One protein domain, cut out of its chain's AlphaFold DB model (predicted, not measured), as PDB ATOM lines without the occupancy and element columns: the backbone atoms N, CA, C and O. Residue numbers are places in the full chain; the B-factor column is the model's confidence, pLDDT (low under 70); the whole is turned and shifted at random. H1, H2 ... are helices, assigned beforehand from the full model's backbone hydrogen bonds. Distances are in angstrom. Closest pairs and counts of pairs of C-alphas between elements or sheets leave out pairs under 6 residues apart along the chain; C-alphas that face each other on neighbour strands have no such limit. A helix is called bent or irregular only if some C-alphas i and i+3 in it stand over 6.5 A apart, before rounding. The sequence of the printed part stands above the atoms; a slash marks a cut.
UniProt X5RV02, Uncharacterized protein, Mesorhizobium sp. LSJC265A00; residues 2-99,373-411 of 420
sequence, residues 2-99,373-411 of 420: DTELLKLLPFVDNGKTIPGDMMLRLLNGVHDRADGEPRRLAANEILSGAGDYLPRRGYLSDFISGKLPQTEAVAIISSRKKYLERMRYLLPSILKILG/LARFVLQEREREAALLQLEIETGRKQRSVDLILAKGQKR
ATOM      1  N   ASP A   2      11.818  27.670  11.815       51.09
ATOM      2  CA  ASP A   2      13.160  28.140  11.400       51.09
ATOM      3  C   ASP A   2      13.151  28.998  10.114       51.09
ATOM      4  O   ASP A   2      13.912  29.953   9.987       51.09
ATOM      5  N   THR A   3      12.201  28.757   9.207       60.22
ATOM      6  CA  THR A   3      11.952  29.567   8.002       60.22
ATOM      7  C   THR A   3      11.331  30.945   8.254       60.22
ATOM      8  O   THR A   3      11.499  31.831   7.420       60.22
ATOM      9  N   GLU A   4      10.619  31.161   9.364       64.31
ATOM     10  CA  GLU A   4      10.022  32.468   9.699       64.31
ATOM     11  C   GLU A   4      11.045  33.404  10.357       64.31
ATOM     12  O   GLU A   4      11.031  34.604  10.099       64.31
ATOM     13  N   LEU A   5      12.007  32.868  11.119       63.81
ATOM     14  CA  LEU A   5      13.095  33.682  11.669       63.81
ATOM     15  C   LEU A   5      13.982  34.264  10.565       63.81
ATOM     16  O   LEU A   5      14.305  35.447  10.607       63.81
ATOM     17  N   LEU A   6      14.310  33.473   9.539       67.50
ATOM     18  CA  LEU A   6      15.061  33.967   8.378       67.50
ATOM     19  C   LEU A   6      14.366  35.158   7.698       67.50
ATOM     20  O   LEU A   6      15.040  36.047   7.185       67.50
ATOM     21  N   LYS A   7      13.027  35.216   7.734       78.00
ATOM     22  CA  LYS A   7      12.247  36.352   7.215       78.00
ATOM     23  C   LYS A   7      12.277  37.570   8.142       78.00
ATOM     24  O   LYS A   7      12.070  38.681   7.666       78.00
ATOM     25  N   LEU A   8      12.547  37.375   9.435       77.50
ATOM     26  CA  LEU A   8      12.681  38.442  10.429       77.50
ATOM     27  C   LEU A   8      14.082  39.048  10.497       77.50
ATOM     28  O   LEU A   8      14.191  40.236  10.799       77.50
ATOM     29  N   LEU A   9      15.135  38.277  10.199       75.81
ATOM     30  CA  LEU A   9      16.528  38.742  10.280       75.81
ATOM     31  C   LEU A   9      16.770  40.090   9.572       75.81
ATOM     32  O   LEU A   9      17.333  40.979  10.206       75.81
ATOM     33  N   PRO A  10      16.254  40.349   8.350       82.38
ATOM     34  CA  PRO A  10      16.436  41.650   7.702       82.38
ATOM     35  C   PRO A  10      15.841  42.827   8.487       82.38
ATOM     36  O   PRO A  10      16.330  43.950   8.367       82.38
ATOM     37  N   PHE A  11      14.785  42.602   9.270       85.19
ATOM     38  CA  PHE A  11      14.172  43.630  10.112       85.19
ATOM     39  C   PHE A  11      14.972  43.845  11.396       85.19
ATOM     40  O   PHE A  11      15.166  44.989  11.801       85.19
ATOM     41  N   VAL A  12      15.495  42.765  11.981       81.75
ATOM     42  CA  VAL A  12      16.371  42.795  13.162       81.75
ATOM     43  C   VAL A  12      17.692  43.501  12.847       81.75
ATOM     44  O   VAL A  12      18.068  44.449  13.538       81.75
ATOM     45  N   ASP A  13      18.362  43.104  11.765       79.75
ATOM     46  CA  ASP A  13      19.685  43.614  11.391       79.75
ATOM     47  C   ASP A  13      19.641  45.103  11.036       79.75
ATOM     48  O   ASP A  13      20.502  45.883  11.456       79.75
ATOM     49  N   ASN A  14      18.594  45.518  10.316       79.75
ATOM     50  CA  ASN A  14      18.429  46.898   9.860       79.75
ATOM     51  C   ASN A  14      17.607  47.776  10.818       79.75
ATOM     52  O   ASN A  14      17.381  48.944  10.503       79.75
ATOM     53  N   GLY A  15      17.118  47.236  11.942       75.00
ATOM     54  CA  GLY A  15      16.241  47.957  12.875       75.00
ATOM     55  C   GLY A  15      14.952  48.477  12.227       75.00
ATOM     56  O   GLY A  15      14.472  49.553  12.577       75.00
ATOM     57  N   LYS A  16      14.422  47.757  11.232       86.69
ATOM     58  CA  LYS A  16      13.230  48.160  10.473       86.69
ATOM     59  C   LYS A  16      11.962  47.600  11.107       86.69
ATOM     60  O   LYS A  16      11.955  46.487  11.622       86.69
ATOM     61  N   THR A  17      10.866  48.341  10.981       89.56
ATOM     62  CA  THR A  17       9.534  47.903  11.412       89.56
ATOM     63  C   THR A  17       9.102  46.633  10.682       89.56
ATOM     64  O   THR A  17       9.164  46.562   9.453       89.56
ATOM     65  N   ILE A  18       8.597  45.656  11.434       90.50
ATOM     66  CA  ILE A  18       8.059  44.411  10.876       90.50
ATOM     67  C   ILE A  18       6.681  44.688  10.232       90.50
ATOM     68  O   ILE A  18       5.858  45.408  10.820       90.50
ATOM     69  N   PRO A  19       6.378  44.144   9.036       92.31
ATOM     70  CA  PRO A  19       5.056  44.245   8.421       92.31
ATOM     71  C   PRO A  19       3.951  43.719   9.346       92.31
ATOM     72  O   PRO A  19       4.141  42.740  10.070       92.31
ATOM     73  N   GLY A  20       2.793  44.382   9.353       88.69
ATOM     74  CA  GLY A  20       1.727  44.075  10.315       88.69
ATOM     75  C   GLY A  20       1.142  42.673  10.157       88.69
ATOM     76  O   GLY A  20       0.915  41.990  11.150       88.69
ATOM     77  N   ASP A  21       0.977  42.216   8.917       89.06
ATOM     78  CA  ASP A  21       0.518  40.867   8.585       89.06
ATOM     79  C   ASP A  21       1.521  39.793   9.037       89.06
ATOM     80  O   ASP A  21       1.131  38.746   9.550       89.06
ATOM     81  N   MET A  22       2.821  40.070   8.900       89.06
ATOM     82  CA  MET A  22       3.883  39.183   9.366       89.06
ATOM     83  C   MET A  22       3.886  39.084  10.893       89.06
ATOM     84  O   MET A  22       3.896  37.977  11.422       89.06
ATOM     85  N   MET A  23       3.802  40.213  11.603       89.12
ATOM     86  CA  MET A  23       3.719  40.218  13.068       89.12
ATOM     87  C   MET A  23       2.469  39.494  13.576       89.12
ATOM     88  O   MET A  23       2.546  38.739  14.543       89.12
ATOM     89  N   LEU A  24       1.326  39.683  12.912       88.94
ATOM     90  CA  LEU A  24       0.082  38.999  13.258       88.94
ATOM     91  C   LEU A  24       0.221  37.479  13.125       88.94
ATOM     92  O   LEU A  24      -0.127  36.749  14.050       88.94
ATOM     93  N   ARG A  25       0.778  37.006  12.001       86.38
ATOM     94  CA  ARG A  25       1.042  35.576  11.782       86.38
ATOM     95  C   ARG A  25       2.002  35.006  12.819       86.38
ATOM     96  O   ARG A  25       1.760  33.912  13.312       86.38
ATOM     97  N   LEU A  26       3.057  35.742  13.168       83.81
ATOM     98  CA  LEU A  26       4.015  35.325  14.194       83.81
ATOM     99  C   LEU A  26       3.350  35.201  15.563       83.81
ATOM    100  O   LEU A  26       3.471  34.164  16.204       83.81
ATOM    101  N   LEU A  27       2.606  36.221  15.989       85.06
ATOM    102  CA  LEU A  27       1.888  36.205  17.263       85.06
ATOM    103  C   LEU A  27       0.854  35.083  17.340       85.06
ATOM    104  O   LEU A  27       0.719  34.449  18.381       85.06
ATOM    105  N   ASN A  28       0.128  34.829  16.254       86.06
ATOM    106  CA  ASN A  28      -0.845  33.746  16.214       86.06
ATOM    107  C   ASN A  28      -0.143  32.383  16.216       86.06
ATOM    108  O   ASN A  28      -0.457  31.551  17.062       86.06
ATOM    109  N   GLY A  29       0.892  32.197  15.395       79.94
ATOM    110  CA  GLY A  29       1.660  30.950  15.314       79.94
ATOM    111  C   GLY A  29       2.426  30.572  16.587       79.94
ATOM    112  O   GLY A  29       2.757  29.406  16.768       79.94
ATOM    113  N   VAL A  30       2.688  31.529  17.478       77.25
ATOM    114  CA  VAL A  30       3.274  31.282  18.807       77.25
ATOM    115  C   VAL A  30       2.289  30.566  19.741       77.25
ATOM    116  O   VAL A  30       2.682  29.696  20.518       77.25
ATOM    117  N   HIS A  31       0.999  30.903  19.665       72.94
ATOM    118  CA  HIS A  31      -0.034  30.327  20.534       72.94
ATOM    119  C   HIS A  31      -0.825  29.201  19.866       72.94
ATOM    120  O   HIS A  31      -1.400  28.351  20.551       72.94
ATOM    121  N   ASP A  32      -0.884  29.196  18.541       74.75
ATOM    122  CA  ASP A  32      -1.611  28.209  17.765       74.75
ATOM    123  C   ASP A  32      -0.782  26.935  17.631       74.75
ATOM    124  O   ASP A  32       0.327  26.922  17.102       74.75
ATOM    125  N   ARG A  33      -1.351  25.832  18.116       66.25
ATOM    126  CA  ARG A  33      -0.906  24.483  17.766       66.25
ATOM    127  C   ARG A  33      -1.507  24.152  16.390       66.25
ATOM    128  O   ARG A  33      -2.101  25.012  15.740       66.25
ATOM    129  N   ALA A  34      -1.369  22.908  15.934       59.78
ATOM    130  CA  ALA A  34      -1.883  22.467  14.630       59.78
ATOM    131  C   ALA A  34      -3.397  22.731  14.409       59.78
ATOM    132  O   ALA A  34      -3.859  22.696  13.274       59.78
ATOM    133  N   ASP A  35      -4.150  23.026  15.470       63.50
ATOM    134  CA  ASP A  35      -5.602  23.212  15.537       63.50
ATOM    135  C   ASP A  35      -6.063  24.676  15.708       63.50
ATOM    136  O   ASP A  35      -7.240  24.935  15.979       63.50
ATOM    137  N   GLY A  36      -5.159  25.655  15.589       73.69
ATOM    138  CA  GLY A  36      -5.510  27.075  15.729       73.69
ATOM    139  C   GLY A  36      -6.403  27.604  14.601       73.69
ATOM    140  O   GLY A  36      -7.348  28.352  14.856       73.69
ATOM    141  N   GLU A  37      -6.157  27.168  13.363       83.38
ATOM    142  CA  GLU A  37      -6.816  27.706  12.164       83.38
ATOM    143  C   GLU A  37      -8.348  27.506  12.155       83.38
ATOM    144  O   GLU A  37      -9.069  28.490  11.964       83.38
ATOM    145  N   PRO A  38      -8.901  26.306  12.447       86.94
ATOM    146  CA  PRO A  38     -10.353  26.105  12.462       86.94
ATOM    147  C   PRO A  38     -11.083  27.007  13.462       86.94
ATOM    148  O   PRO A  38     -12.163  27.522  13.168       86.94
ATOM    149  N   ARG A  39     -10.488  27.249  14.638       88.12
ATOM    150  CA  ARG A  39     -11.086  28.130  15.652       88.12
ATOM    151  C   ARG A  39     -11.075  29.588  15.219       88.12
ATOM    152  O   ARG A  39     -12.039  30.309  15.468       88.12
ATOM    153  N   ARG A  40     -10.011  30.036  14.549       90.50
ATOM    154  CA  ARG A  40      -9.948  31.400  14.011       90.50
ATOM    155  C   ARG A  40     -11.000  31.623  12.933       90.50
ATOM    156  O   ARG A  40     -11.691  32.639  12.974       90.50
ATOM    157  N   LEU A  41     -11.189  30.655  12.038       90.56
ATOM    158  CA  LEU A  41     -12.259  30.703  11.040       90.56
ATOM    159  C   LEU A  41     -13.637  30.801  11.709       90.56
ATOM    160  O   LEU A  41     -14.384  31.734  11.415       90.56
ATOM    161  N   ALA A  42     -13.928  29.936  12.685       90.19
ATOM    162  CA  ALA A  42     -15.191  29.964  13.425       90.19
ATOM    163  C   ALA A  42     -15.437  31.304  14.147       90.19
ATOM    164  O   ALA A  42     -16.549  31.832  14.139       90.19
ATOM    165  N   ALA A  43     -14.405  31.901  14.749       91.69
ATOM    166  CA  ALA A  43     -14.522  33.217  15.374       91.69
ATOM    167  C   ALA A  43     -14.804  34.328  14.343       91.69
ATOM    168  O   ALA A  43     -15.628  35.207  14.604       91.69
ATOM    169  N   ASN A  44     -14.166  34.276  13.168       93.19
ATOM    170  CA  ASN A  44     -14.380  35.232  12.078       93.19
ATOM    171  C   ASN A  44     -15.790  35.144  11.463       93.19
ATOM    172  O   ASN A  44     -16.306  36.167  11.011       93.19
ATOM    173  N   GLU A  45     -16.436  33.974  11.492       92.56
ATOM    174  CA  GLU A  45     -17.851  33.825  11.108       92.56
ATOM    175  C   GLU A  45     -18.803  34.565  12.062       92.56
ATOM    176  O   GLU A  45     -19.853  35.047  11.641       92.56
ATOM    177  N   ILE A  46     -18.444  34.673  13.348       90.62
ATOM    178  CA  ILE A  46     -19.254  35.357  14.368       90.62
ATOM    179  C   ILE A  46     -19.028  36.874  14.312       90.62
ATOM    180  O   ILE A  46     -19.980  37.655  14.355       90.62
ATOM    181  N   LEU A  47     -17.768  37.305  14.243       90.88
ATOM    182  CA  LEU A  47     -17.379  38.709  14.144       90.88
ATOM    183  C   LEU A  47     -16.147  38.830  13.246       90.88
ATOM    184  O   LEU A  47     -15.089  38.289  13.555       90.88
ATOM    185  N   SER A  48     -16.265  39.604  12.168       91.69
ATOM    186  CA  SER A  48     -15.152  39.830  11.241       91.69
ATOM    187  C   SER A  48     -13.925  40.408  11.962       91.69
ATOM    188  O   SER A  48     -14.019  41.405  12.684       91.69
ATOM    189  N   GLY A  49     -12.771  39.759  11.780       87.94
ATOM    190  CA  GLY A  49     -11.506  40.103  12.428       87.94
ATOM    191  C   GLY A  49     -11.345  39.546  13.847       87.94
ATOM    192  O   GLY A  49     -10.293  39.739  14.457       87.94
ATOM    193  N   ALA A  50     -12.341  38.853  14.407       91.19
ATOM    194  CA  ALA A  50     -12.209  38.224  15.719       91.19
ATOM    195  C   ALA A  50     -11.229  37.049  15.694       91.19
ATOM    196  O   ALA A  50     -10.387  36.947  16.580       91.19
ATOM    197  N   GLY A  51     -11.272  36.215  14.655       90.31
ATOM    198  CA  GLY A  51     -10.307  35.134  14.456       90.31
ATOM    199  C   GLY A  51      -8.879  35.629  14.274       90.31
ATOM    200  O   GLY A  51      -7.936  34.973  14.707       90.31
ATOM    201  N   ASP A  52      -8.717  36.815  13.699       90.88
ATOM    202  CA  ASP A  52      -7.401  37.385  13.435       90.88
ATOM    203  C   ASP A  52      -6.759  37.908  14.724       90.88
ATOM    204  O   ASP A  52      -5.592  37.630  14.996       90.88
ATOM    205  N   TYR A  53      -7.526  38.652  15.530       91.19
ATOM    206  CA  TYR A  53      -6.998  39.464  16.630       91.19
ATOM    207  C   TYR A  53      -7.364  38.977  18.035       91.19
ATOM    208  O   TYR A  53      -6.777  39.478  18.996       91.19
ATOM    209  N   LEU A  54      -8.306  38.048  18.218       90.62
ATOM    210  CA  LEU A  54      -8.528  37.485  19.550       90.62
ATOM    211  C   LEU A  54      -7.356  36.564  19.928       90.62
ATOM    212  O   LEU A  54      -6.968  35.695  19.139       90.62
ATOM    213  N   PRO A  55      -6.772  36.732  21.130       86.12
ATOM    214  CA  PRO A  55      -5.767  35.805  21.627       86.12
ATOM    215  C   PRO A  55      -6.363  34.408  21.833       86.12
ATOM    216  O   PRO A  55      -7.521  34.265  22.215       86.12
ATOM    217  N   ARG A  56      -5.557  33.357  21.652       79.25
ATOM    218  CA  ARG A  56      -6.027  31.981  21.869       79.25
ATOM    219  C   ARG A  56      -6.304  31.663  23.344       79.25
ATOM    220  O   ARG A  56      -7.198  30.870  23.611       79.25
ATOM    221  N   ARG A  57      -5.552  32.258  24.283       72.00
ATOM    222  CA  ARG A  57      -5.585  31.987  25.740       72.00
ATOM    223  C   ARG A  57      -6.984  32.177  26.353       72.00
ATOM    224  O   ARG A  57      -7.278  33.240  26.883       72.00
ATOM    225  N   GLY A  58      -7.859  31.182  26.242       74.69
ATOM    226  CA  GLY A  58      -9.247  31.235  26.715       74.69
ATOM    227  C   GLY A  58     -10.178  32.085  25.843       74.69
ATOM    228  O   GLY A  58     -11.250  31.620  25.481       74.69
ATOM    229  N   TYR A  59      -9.752  33.276  25.402       86.94
ATOM    230  CA  TYR A  59     -10.633  34.238  24.722       86.94
ATOM    231  C   TYR A  59     -11.274  33.721  23.432       86.94
ATOM    232  O   TYR A  59     -12.441  34.009  23.184       86.94
ATOM    233  N   LEU A  60     -10.535  32.979  22.600       87.81
ATOM    234  CA  LEU A  60     -11.063  32.469  21.332       87.81
ATOM    235  C   LEU A  60     -12.185  31.444  21.578       87.81
ATOM    236  O   LEU A  60     -13.277  31.588  21.033       87.81
ATOM    237  N   SER A  61     -11.949  30.467  22.459       87.88
ATOM    238  CA  SER A  61     -12.949  29.462  22.856       87.88
ATOM    239  C   SER A  61     -14.119  30.075  23.627       87.88
ATOM    240  O   SER A  61     -15.273  29.739  23.366       87.88
ATOM    241  N   ASP A  62     -13.863  31.015  24.539       90.12
ATOM    242  CA  ASP A  62     -14.912  31.706  25.298       90.12
ATOM    243  C   ASP A  62     -15.794  32.567  24.385       90.12
ATOM    244  O   ASP A  62     -17.012  32.623  24.558       90.12
ATOM    245  N   PHE A  63     -15.213  33.187  23.357       92.62
ATOM    246  CA  PHE A  63     -15.965  33.920  22.344       92.62
ATOM    247  C   PHE A  63     -16.814  32.994  21.464       92.62
ATOM    248  O   PHE A  63     -18.011  33.240  21.267       92.62
ATOM    249  N   ILE A  64     -16.234  31.892  20.975       90.31
ATOM    250  CA  ILE A  64     -16.951  30.904  20.156       90.31
ATOM    251  C   ILE A  64     -18.118  30.305  20.949       90.31
ATOM    252  O   ILE A  64     -19.247  30.315  20.452       90.31
ATOM    253  N   SER A  65     -17.872  29.904  22.200       87.44
ATOM    254  CA  SER A  65     -18.865  29.328  23.121       87.44
ATOM    255  C   SER A  65     -19.862  30.328  23.712       87.44
ATOM    256  O   SER A  65     -20.793  29.921  24.401       87.44
ATOM    257  N   GLY A  66     -19.725  31.623  23.410       85.44
ATOM    258  CA  GLY A  66     -20.669  32.660  23.834       85.44
ATOM    259  C   GLY A  66     -20.530  33.099  25.293       85.44
ATOM    260  O   GLY A  66     -21.384  33.834  25.773       85.44
ATOM    261  N   LYS A  67     -19.460  32.689  25.986       88.56
ATOM    262  CA  LYS A  67     -19.119  33.154  27.339       88.56
ATOM    263  C   LYS A  67     -18.548  34.571  27.344       88.56
ATOM    264  O   LYS A  67     -18.737  35.292  28.316       88.56
ATOM    265  N   LEU A  68     -17.856  34.962  26.270       89.25
ATOM    266  CA  LEU A  68     -17.313  36.308  26.098       89.25
ATOM    267  C   LEU A  68     -18.284  37.173  25.271       89.25
ATOM    268  O   LEU A  68     -18.484  36.891  24.081       89.25
ATOM    269  N   PRO A  69     -18.859  38.247  25.845       88.56
ATOM    270  CA  PRO A  69     -19.725  39.161  25.112       88.56
ATOM    271  C   PRO A  69     -18.999  39.849  23.951       88.56
ATOM    272  O   PRO A  69     -17.815  40.184  24.028       88.56
ATOM    273  N   GLN A  70     -19.733  40.158  22.879       88.50
ATOM    274  CA  GLN A  70     -19.158  40.797  21.690       88.50
ATOM    275  C   GLN A  70     -18.541  42.176  21.986       88.50
ATOM    276  O   GLN A  70     -17.528  42.540  21.392       88.50
ATOM    277  N   THR A  71     -19.113  42.939  22.921       89.94
ATOM    278  CA  THR A  71     -18.580  44.242  23.354       89.94
ATOM    279  C   THR A  71     -17.205  44.117  24.011       89.94
ATOM    280  O   THR A  71     -16.309  44.908  23.713       89.94
ATOM    281  N   GLU A  72     -17.009  43.102  24.856       91.19
ATOM    282  CA  GLU A  72     -15.711  42.813  25.473       91.19
ATOM    283  C   GLU A  72     -14.709  42.296  24.444       91.19
ATOM    284  O   GLU A  72     -13.566  42.760  24.415       91.19
ATOM    285  N   ALA A  73     -15.145  41.426  23.529       91.19
ATOM    286  CA  ALA A  73     -14.309  40.945  22.432       91.19
ATOM    287  C   ALA A  73     -13.760  42.106  21.581       91.19
ATOM    288  O   ALA A  73     -12.568  42.143  21.279       91.19
ATOM    289  N   VAL A  74     -14.584  43.111  21.257       92.44
ATOM    290  CA  VAL A  74     -14.144  44.314  20.523       92.44
ATOM    291  C   VAL A  74     -13.099  45.119  21.308       92.44
ATOM    292  O   VAL A  74     -12.128  45.609  20.718       92.44
ATOM    293  N   ALA A  75     -13.253  45.245  22.629       90.50
ATOM    294  CA  ALA A  75     -12.272  45.924  23.477       90.50
ATOM    295  C   ALA A  75     -10.930  45.170  23.510       90.50
ATOM    296  O   ALA A  75      -9.869  45.787  23.365       90.50
ATOM    297  N   ILE A  76     -10.971  43.837  23.615       91.00
ATOM    298  CA  ILE A  76      -9.787  42.968  23.585       91.00
ATOM    299  C   ILE A  76      -9.083  43.063  22.229       91.00
ATOM    300  O   ILE A  76      -7.877  43.305  22.192       91.00
ATOM    301  N   ILE A  77      -9.822  42.973  21.118       92.44
ATOM    302  CA  ILE A  77      -9.288  43.142  19.756       92.44
ATOM    303  C   ILE A  77      -8.599  44.502  19.613       92.44
ATOM    304  O   ILE A  77      -7.488  44.598  19.091       92.44
ATOM    305  N   SER A  78      -9.233  45.567  20.104       91.81
ATOM    306  CA  SER A  78      -8.674  46.921  20.048       91.81
ATOM    307  C   SER A  78      -7.379  47.041  20.858       91.81
ATOM    308  O   SER A  78      -6.424  47.675  20.406       91.81
ATOM    309  N   SER A  79      -7.319  46.407  22.032       88.88
ATOM    310  CA  SER A  79      -6.101  46.327  22.844       88.88
ATOM    311  C   SER A  79      -5.001  45.530  22.134       88.88
ATOM    312  O   SER A  79      -3.867  46.005  22.020       88.88
ATOM    313  N   ARG A  80      -5.345  44.368  21.559       89.69
ATOM    314  CA  ARG A  80      -4.407  43.510  20.822       89.69
ATOM    315  C   ARG A  80      -3.814  44.223  19.614       89.69
ATOM    316  O   ARG A  80      -2.615  44.112  19.396       89.69
ATOM    317  N   LYS A  81      -4.605  45.001  18.869       92.31
ATOM    318  CA  LYS A  81      -4.109  45.817  17.746       92.31
ATOM    319  C   LYS A  81      -3.046  46.822  18.191       92.31
ATOM    320  O   LYS A  81      -2.013  46.935  17.542       92.31
ATOM    321  N   LYS A  82      -3.260  47.512  19.317       91.06
ATOM    322  CA  LYS A  82      -2.266  48.446  19.878       91.06
ATOM    323  C   LYS A  82      -0.996  47.724  20.329       91.06
ATOM    324  O   LYS A  82       0.097  48.236  20.115       91.06
ATOM    325  N   TYR A  83      -1.142  46.557  20.958       91.00
ATOM    326  CA  TYR A  83      -0.013  45.715  21.356       91.00
ATOM    327  C   TYR A  83       0.798  45.245  20.143       91.00
ATOM    328  O   TYR A  83       2.009  45.440  20.109       91.00
ATOM    329  N   LEU A  84       0.119  44.718  19.121       91.94
ATOM    330  CA  LEU A  84       0.727  44.302  17.862       91.94
ATOM    331  C   LEU A  84       1.490  45.458  17.223       91.94
ATOM    332  O   LEU A  84       2.632  45.277  16.811       91.94
ATOM    333  N   GLU A  85       0.890  46.648  17.186       92.44
ATOM    334  CA  GLU A  85       1.532  47.826  16.615       92.44
ATOM    335  C   GLU A  85       2.837  48.162  17.338       92.44
ATOM    336  O   GLU A  85       3.864  48.285  16.681       92.44
ATOM    337  N   ARG A  86       2.851  48.194  18.677       92.69
ATOM    338  CA  ARG A  86       4.096  48.392  19.445       92.69
ATOM    339  C   ARG A  86       5.122  47.293  19.167       92.69
ATOM    340  O   ARG A  86       6.299  47.581  18.957       92.69
ATOM    341  N   MET A  87       4.680  46.040  19.104       92.00
ATOM    342  CA  MET A  87       5.558  44.896  18.863       92.00
ATOM    343  C   MET A  87       6.274  44.972  17.514       92.00
ATOM    344  O   MET A  87       7.453  44.637  17.433       92.00
ATOM    345  N   ARG A  88       5.616  45.499  16.475       92.94
ATOM    346  CA  ARG A  88       6.229  45.721  15.153       92.94
ATOM    347  C   ARG A  88       7.454  46.630  15.189       92.94
ATOM    348  O   ARG A  88       8.354  46.423  14.374       92.94
ATOM    349  N   TYR A  89       7.482  47.618  16.084       91.75
ATOM    350  CA  TYR A  89       8.597  48.562  16.214       91.75
ATOM    351  C   TYR A  89       9.660  48.086  17.203       91.75
ATOM    352  O   TYR A  89      10.847  48.275  16.959       91.75
ATOM    353  N   LEU A  90       9.247  47.470  18.313       92.75
ATOM    354  CA  LEU A  90      10.146  47.192  19.436       92.75
ATOM    355  C   LEU A  90      10.797  45.804  19.357       92.75
ATOM    356  O   LEU A  90      11.930  45.637  19.810       92.75
ATOM    357  N   LEU A  91      10.127  44.815  18.748       91.44
ATOM    358  CA  LEU A  91      10.645  43.447  18.657       91.44
ATOM    359  C   LEU A  91      12.009  43.355  17.945       91.44
ATOM    360  O   LEU A  91      12.874  42.659  18.477       91.44
ATOM    361  N   PRO A  92      12.273  44.053  16.817       91.00
ATOM    362  CA  PRO A  92      13.593  44.029  16.183       91.00
ATOM    363  C   PRO A  92      14.730  44.401  17.141       91.00
ATOM    364  O   PRO A  92      15.747  43.711  17.198       91.00
ATOM    365  N   SER A  93      14.534  45.451  17.942       91.81
ATOM    366  CA  SER A  93      15.511  45.914  18.930       91.81
ATOM    367  C   SER A  93      15.702  44.901  20.058       91.81
ATOM    368  O   SER A  93      16.838  44.620  20.432       91.81
ATOM    369  N   ILE A  94      14.617  44.296  20.554       92.75
ATOM    370  CA  ILE A  94      14.680  43.246  21.583       92.75
ATOM    371  C   ILE A  94      15.481  42.040  21.076       92.75
ATOM    372  O   ILE A  94      16.423  41.604  21.735       92.75
ATOM    373  N   LEU A  95      15.160  41.535  19.882       90.31
ATOM    374  CA  LEU A  95      15.850  40.384  19.288       90.31
ATOM    375  C   LEU A  95      17.333  40.673  19.028       90.31
ATOM    376  O   LEU A  95      18.175  39.797  19.238       90.31
ATOM    377  N   LYS A  96      17.661  41.906  18.620       89.62
ATOM    378  CA  LYS A  96      19.042  42.355  18.420       89.62
ATOM    379  C   LYS A  96      19.838  42.350  19.726       89.62
ATOM    380  O   LYS A  96      20.958  41.846  19.739       89.62
ATOM    381  N   ILE A  97      19.263  42.866  20.815       91.75
ATOM    382  CA  ILE A  97      19.902  42.904  22.143       91.75
ATOM    383  C   ILE A  97      20.115  41.488  22.698       91.75
ATOM    384  O   ILE A  97      21.176  41.190  23.244       91.75
ATOM    385  N   LEU A  98      19.135  40.600  22.509       90.06
ATOM    386  CA  LEU A  98      19.216  39.193  22.917       90.06
ATOM    387  C   LEU A  98      20.133  38.351  22.007       90.06
ATOM    388  O   LEU A  98      20.463  37.217  22.342       90.06
ATOM    389  N   GLY A  99      20.569  38.882  20.860       85.50
ATOM    390  CA  GLY A  99      21.480  38.194  19.942       85.50
ATOM    391  C   GLY A  99      20.870  36.969  19.253       85.50
ATOM    392  O   GLY A  99      21.594  36.026  18.934       85.50
ATOM    393  N   LEU A 373       1.978   6.402  18.191       75.62
ATOM    394  CA  LEU A 373       2.097   7.858  18.152       75.62
ATOM    395  C   LEU A 373       1.179   8.465  17.082       75.62
ATOM    396  O   LEU A 373       0.455   9.424  17.354       75.62
ATOM    397  N   ALA A 374       1.158   7.893  15.875       80.12
ATOM    398  CA  ALA A 374       0.284   8.350  14.798       80.12
ATOM    399  C   ALA A 374      -1.203   8.216  15.166       80.12
ATOM    400  O   ALA A 374      -1.992   9.129  14.906       80.12
ATOM    401  N   ARG A 375      -1.588   7.108  15.813       80.88
ATOM    402  CA  ARG A 375      -2.957   6.890  16.297       80.88
ATOM    403  C   ARG A 375      -3.341   7.902  17.372       80.88
ATOM    404  O   ARG A 375      -4.428   8.468  17.294       80.88
ATOM    405  N   PHE A 376      -2.455   8.159  18.330       76.06
ATOM    406  CA  PHE A 376      -2.674   9.154  19.379       76.06
ATOM    407  C   PHE A 376      -2.873  10.557  18.789       76.06
ATOM    408  O   PHE A 376      -3.838  11.242  19.122       76.06
ATOM    409  N   VAL A 377      -2.021  10.961  17.840       80.44
ATOM    410  CA  VAL A 377      -2.144  12.256  17.151       80.44
ATOM    411  C   VAL A 377      -3.468  12.369  16.387       80.44
ATOM    412  O   VAL A 377      -4.071  13.443  16.374       80.44
ATOM    413  N   LEU A 378      -3.939  11.290  15.755       83.06
ATOM    414  CA  LEU A 378      -5.232  11.282  15.068       83.06
ATOM    415  C   LEU A 378      -6.404  11.414  16.053       83.06
ATOM    416  O   LEU A 378      -7.278  12.250  15.836       83.06
ATOM    417  N   GLN A 379      -6.390  10.650  17.149       80.88
ATOM    418  CA  GLN A 379      -7.425  10.712  18.188       80.88
ATOM    419  C   GLN A 379      -7.508  12.097  18.836       80.88
ATOM    420  O   GLN A 379      -8.605  12.615  19.039       80.88
ATOM    421  N   GLU A 380      -6.367  12.734  19.114       80.19
ATOM    422  CA  GLU A 380      -6.349  14.105  19.632       80.19
ATOM    423  C   GLU A 380      -6.971  15.094  18.638       80.19
ATOM    424  O   GLU A 380      -7.790  15.919  19.040       80.19
ATOM    425  N   ARG A 381      -6.689  14.969  17.332       80.75
ATOM    426  CA  ARG A 381      -7.309  15.823  16.300       80.75
ATOM    427  C   ARG A 381      -8.822  15.638  16.207       80.75
ATOM    428  O   ARG A 381      -9.552  16.621  16.089       80.75
ATOM    429  N   GLU A 382      -9.303  14.397  16.250       83.75
ATOM    430  CA  GLU A 382     -10.741  14.096  16.240       83.75
ATOM    431  C   GLU A 382     -11.433  14.662  17.485       83.75
ATOM    432  O   GLU A 382     -12.488  15.296  17.383       83.75
ATOM    433  N   ARG A 383     -10.804  14.509  18.656       81.62
ATOM    434  CA  ARG A 383     -11.286  15.074  19.919       81.62
ATOM    435  C   ARG A 383     -11.349  16.599  19.868       81.62
ATOM    436  O   ARG A 383     -12.359  17.179  20.258       81.62
ATOM    437  N   GLU A 384     -10.305  17.255  19.367       80.94
ATOM    438  CA  GLU A 384     -10.260  18.714  19.217       80.94
ATOM    439  C   GLU A 384     -11.348  19.232  18.264       80.94
ATOM    440  O   GLU A 384     -11.988  20.246  18.562       80.94
ATOM    441  N   ALA A 385     -11.613  18.526  17.159       84.62
ATOM    442  CA  ALA A 385     -12.681  18.874  16.221       84.62
ATOM    443  C   ALA A 385     -14.078  18.729  16.849       84.62
ATOM    444  O   ALA A 385     -14.925  19.612  16.682       84.62
ATOM    445  N   ALA A 386     -14.313  17.653  17.607       83.56
ATOM    446  CA  ALA A 386     -15.567  17.443  18.329       83.56
ATOM    447  C   ALA A 386     -15.803  18.528  19.396       83.56
ATOM    448  O   ALA A 386     -16.909  19.062  19.504       83.56
ATOM    449  N   LEU A 387     -14.755  18.906  20.139       85.56
ATOM    450  CA  LEU A 387     -14.820  19.993  21.118       85.56
ATOM    451  C   LEU A 387     -15.181  21.330  20.464       85.56
ATOM    452  O   LEU A 387     -16.046  22.036  20.974       85.56
ATOM    453  N   LEU A 388     -14.578  21.661  19.318       85.50
ATOM    454  CA  LEU A 388     -14.907  22.887  18.590       85.50
ATOM    455  C   LEU A 388     -16.376  22.918  18.135       85.50
ATOM    456  O   LEU A 388     -17.039  23.946  18.268       85.50
ATOM    457  N   GLN A 389     -16.915  21.803  17.635       87.81
ATOM    458  CA  GLN A 389     -18.338  21.737  17.271       87.81
ATOM    459  C   GLN A 389     -19.240  22.001  18.480       87.81
ATOM    460  O   GLN A 389     -20.163  22.814  18.399       87.81
ATOM    461  N   LEU A 390     -18.920  21.401  19.628       85.69
ATOM    462  CA  LEU A 390     -19.652  21.632  20.871       85.69
ATOM    463  C   LEU A 390     -19.571  23.100  21.328       85.69
ATOM    464  O   LEU A 390     -20.580  23.665  21.758       85.69
ATOM    465  N   GLU A 391     -18.400  23.737  21.217       88.00
ATOM    466  CA  GLU A 391     -18.219  25.167  21.503       88.00
ATOM    467  C   GLU A 391     -19.135  26.020  20.608       88.00
ATOM    468  O   GLU A 391     -19.875  26.869  21.110       88.00
ATOM    469  N   ILE A 392     -19.147  25.765  19.295       88.88
ATOM    470  CA  ILE A 392     -19.983  26.496  18.328       88.88
ATOM    471  C   ILE A 392     -21.472  26.331  18.653       88.88
ATOM    472  O   ILE A 392     -22.216  27.317  18.682       88.88
ATOM    473  N   GLU A 393     -21.922  25.102  18.906       84.94
ATOM    474  CA  GLU A 393     -23.316  24.811  19.246       84.94
ATOM    475  C   GLU A 393     -23.748  25.494  20.544       84.94
ATOM    476  O   GLU A 393     -24.811  26.124  20.593       84.94
ATOM    477  N   THR A 394     -22.908  25.413  21.576       86.00
ATOM    478  CA  THR A 394     -23.136  26.065  22.870       86.00
ATOM    479  C   THR A 394     -23.271  27.572  22.686       86.00
ATOM    480  O   THR A 394     -24.257  28.167  23.126       86.00
ATOM    481  N   GLY A 395     -22.355  28.191  21.938       84.25
ATOM    482  CA  GLY A 395     -22.399  29.627  21.682       84.25
ATOM    483  C   GLY A 395     -23.596  30.072  20.849       84.25
ATOM    484  O   GLY A 395     -24.149  31.146  21.094       84.25
ATOM    485  N   ARG A 396     -24.046  29.265  19.878       89.31
ATOM    486  CA  ARG A 396     -25.283  29.535  19.122       89.31
ATOM    487  C   ARG A 396     -26.506  29.532  20.037       89.31
ATOM    488  O   ARG A 396     -27.317  30.456  19.954       89.31
ATOM    489  N   LYS A 397     -26.616  28.543  20.930       83.88
ATOM    490  CA  LYS A 397     -27.702  28.468  21.921       83.88
ATOM    491  C   LYS A 397     -27.671  29.671  22.861       83.88
ATOM    492  O   LYS A 397     -28.686  30.354  22.972       83.88
ATOM    493  N   GLN A 398     -26.516  29.993  23.440       81.56
ATOM    494  CA  GLN A 398     -26.376  31.113  24.375       81.56
ATOM    495  C   GLN A 398     -26.791  32.448  23.742       81.56
ATOM    496  O   GLN A 398     -27.686  33.128  24.239       81.56
ATOM    497  N   ARG A 399     -26.243  32.769  22.563       84.19
ATOM    498  CA  ARG A 399     -26.583  34.007  21.842       84.19
ATOM    499  C   ARG A 399     -28.064  34.080  21.460       84.19
ATOM    500  O   ARG A 399     -28.638  35.167  21.437       84.19
ATOM    501  N   SER A 400     -28.697  32.941  21.166       83.50
ATOM    502  CA  SER A 400     -30.138  32.899  20.883       83.50
ATOM    503  C   SER A 400     -30.989  33.244  22.113       83.50
ATOM    504  O   SER A 400     -31.964  33.985  21.985       83.50
ATOM    505  N   VAL A 401     -30.588  32.779  23.302       79.19
ATOM    506  CA  VAL A 401     -31.237  33.109  24.580       79.19
ATOM    507  C   VAL A 401     -31.065  34.594  24.890       79.19
ATOM    508  O   VAL A 401     -32.056  35.274  25.156       79.19
ATOM    509  N   ASP A 402     -29.851  35.130  24.753       78.31
ATOM    510  CA  ASP A 402     -29.569  36.552  24.995       78.31
ATOM    511  C   ASP A 402     -30.407  37.464  24.079       78.31
ATOM    512  O   ASP A 402     -30.954  38.479  24.517       78.31
ATOM    513  N   LEU A 403     -30.586  37.074  22.811       80.31
ATOM    514  CA  LEU A 403     -31.455  37.766  21.851       80.31
ATOM    515  C   LEU A 403     -32.933  37.753  22.270       80.31
ATOM    516  O   LEU A 403     -33.637  38.746  22.059       80.31
ATOM    517  N   ILE A 404     -33.421  36.645  22.835       78.38
ATOM    518  CA  ILE A 404     -34.795  36.534  23.344       78.38
ATOM    519  C   ILE A 404     -34.971  37.430  24.575       78.38
ATOM    520  O   ILE A 404     -35.916  38.222  24.619       78.38
ATOM    521  N   LEU A 405     -34.035  37.376  25.527       74.00
ATOM    522  CA  LEU A 405     -34.060  38.192  26.745       74.00
ATOM    523  C   LEU A 405     -34.005  39.696  26.429       74.00
ATOM    524  O   LEU A 405     -34.809  40.471  26.953       74.00
ATOM    525  N   ALA A 406     -33.144  40.109  25.494       74.69
ATOM    526  CA  ALA A 406     -33.043  41.502  25.057       74.69
ATOM    527  C   ALA A 406     -34.324  42.010  24.362       74.69
ATOM    528  O   ALA A 406     -34.691  43.182  24.493       74.69
ATOM    529  N   LYS A 407     -35.036  41.141  23.626       73.25
ATOM    530  CA  LYS A 407     -36.336  41.472  23.012       73.25
ATOM    531  C   LYS A 407     -37.467  41.555  24.042       73.25
ATOM    532  O   LYS A 407     -38.358  42.384  23.864       73.25
ATOM    533  N   GLY A 408     -37.426  40.742  25.100       62.59
ATOM    534  CA  GLY A 408     -38.367  40.807  26.225       62.59
ATOM    535  C   GLY A 408     -38.265  42.131  26.984       62.59
ATOM    536  O   GLY A 408     -39.253  42.850  27.102       62.59
ATOM    537  N   GLN A 409     -37.047  42.537  27.355       59.97
ATOM    538  CA  GLN A 409     -36.807  43.797  28.076       59.97
ATOM    539  C   GLN A 409     -37.229  45.051  27.290       59.97
ATOM    540  O   GLN A 409     -37.712  46.020  27.874       59.97
ATOM    541  N   LYS A 410     -37.101  45.046  25.953       56.69
ATOM    542  CA  LYS A 410     -37.592  46.152  25.109       56.69
ATOM    543  C   LYS A 410     -39.120  46.223  25.016       56.69
ATOM    544  O   LYS A 410     -39.645  47.306  24.777       56.69
ATOM    545  N   ARG A 411     -39.842  45.109  25.192       53.12
ATOM    546  CA  ARG A 411     -41.317  45.110  25.205       53.12
ATOM    547  C   ARG A 411     -41.869  45.687  26.506       53.12
ATOM    548  O   ARG A 411     -42.801  46.486  26.449       53.12
TER     549      ARG A 411
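What this domain is: This is residues 2 to 99 and 373 to 411 of the 420 residues of an uncharacterized protein of Mesorhizobium sp. LSJC265A00 (UniProt X5RV02). Two long helices, H6 and H7, run like the two sides of an open V that is not joined at its corner, and the short helices H3, H4 and H5 fill the space between them near that corner. H2 packs crosswise on H6 farther along, H1 packs near the far end of H6, and both ends of H7, residues 373 to 380 and 403 to 411, stick out free. The printed part has 137 residues with seven named helices, H1 to H7 in order, and no named strand; its class is all helix, with mostly crossed packing. It is loose, with a radius of gyration of the C-alphas of 18.6 A, and flat, spanning 61 by 46 by 19 A.

Where its parts are: Find C-alpha 2 at (13.160, 28.140, 11.400); from there H1 runs through residues 2 to 14, 19.5 A, only just irregular, with C-alphas 7 and 10 6.8 A apart. Next come H2, residues 20 to 31, 17.2 A; H3, residues 36 to 46, 16.1 A; H4, residues 50 to 53, 5.4 A; and H5, residues 56 to 64, 11.1 A, irregular, with C-alphas 57 and 60 7.0 A apart. H6, residues 70 to 98, starts at C-alpha 70 (-19.158, 40.797, 21.690) and covers 38.4 A; it has a kink of 50 degrees near residue 90 and is only just irregular, with C-alphas 89 and 92 6.7 A apart. H7, residues 373 to 411, covers 57.6 A and ends at C-alpha 411 (-41.317, 45.110, 25.205).

How they stand to each other: Look first at Val 12 and Pro 92, the closest C-alphas of H1 and H6, 4.3 A apart; H1 touches with residues 11 to 13 alone. H2 touches H6 about perpendicular, at 84 degrees, closest at Met 23 and Arg 88, 6.4 A between C-alphas. H3 touches H4, with C-alphas 40 and 51 3.8 A apart, and H5 at a steep tilt of 38 degrees, with C-alphas 43 and 64 5.8 A apart. H4 touches H6 at Tyr 53 and Ile 77, C-alphas 5.3 A apart. H5 and H6 form a helical hairpin but only just touch, with 3 pairs of C-alphas within 8 A. H7 touches H5 with residues 391 to 395 alone, closest at C-alphas 64 and 392, 5.7 A; H6 and H7 are apart. Every O i to N i+4 pair is within hydrogen-bond range in H7, against 5 of 9 in H1, 7 of 8 in H2, 6 of 7 in H3, 3 of 5 in H5 and 22 of 25 in H6; H4 is too short for such a pair.

The domain as a whole: The C-alphas of Gly 99 and Arg 411, the two farthest apart, are 63.4 A apart. Residues 100 to 372 are not printed, and C-alphas 99 and 373 are 36.0 A apart across this cut. Of the links that are printed whole, each is tight. The mean pLDDT of the printed part is 83.8, with residues 2 to 6, 33 to 35 and 408 to 411 under 70.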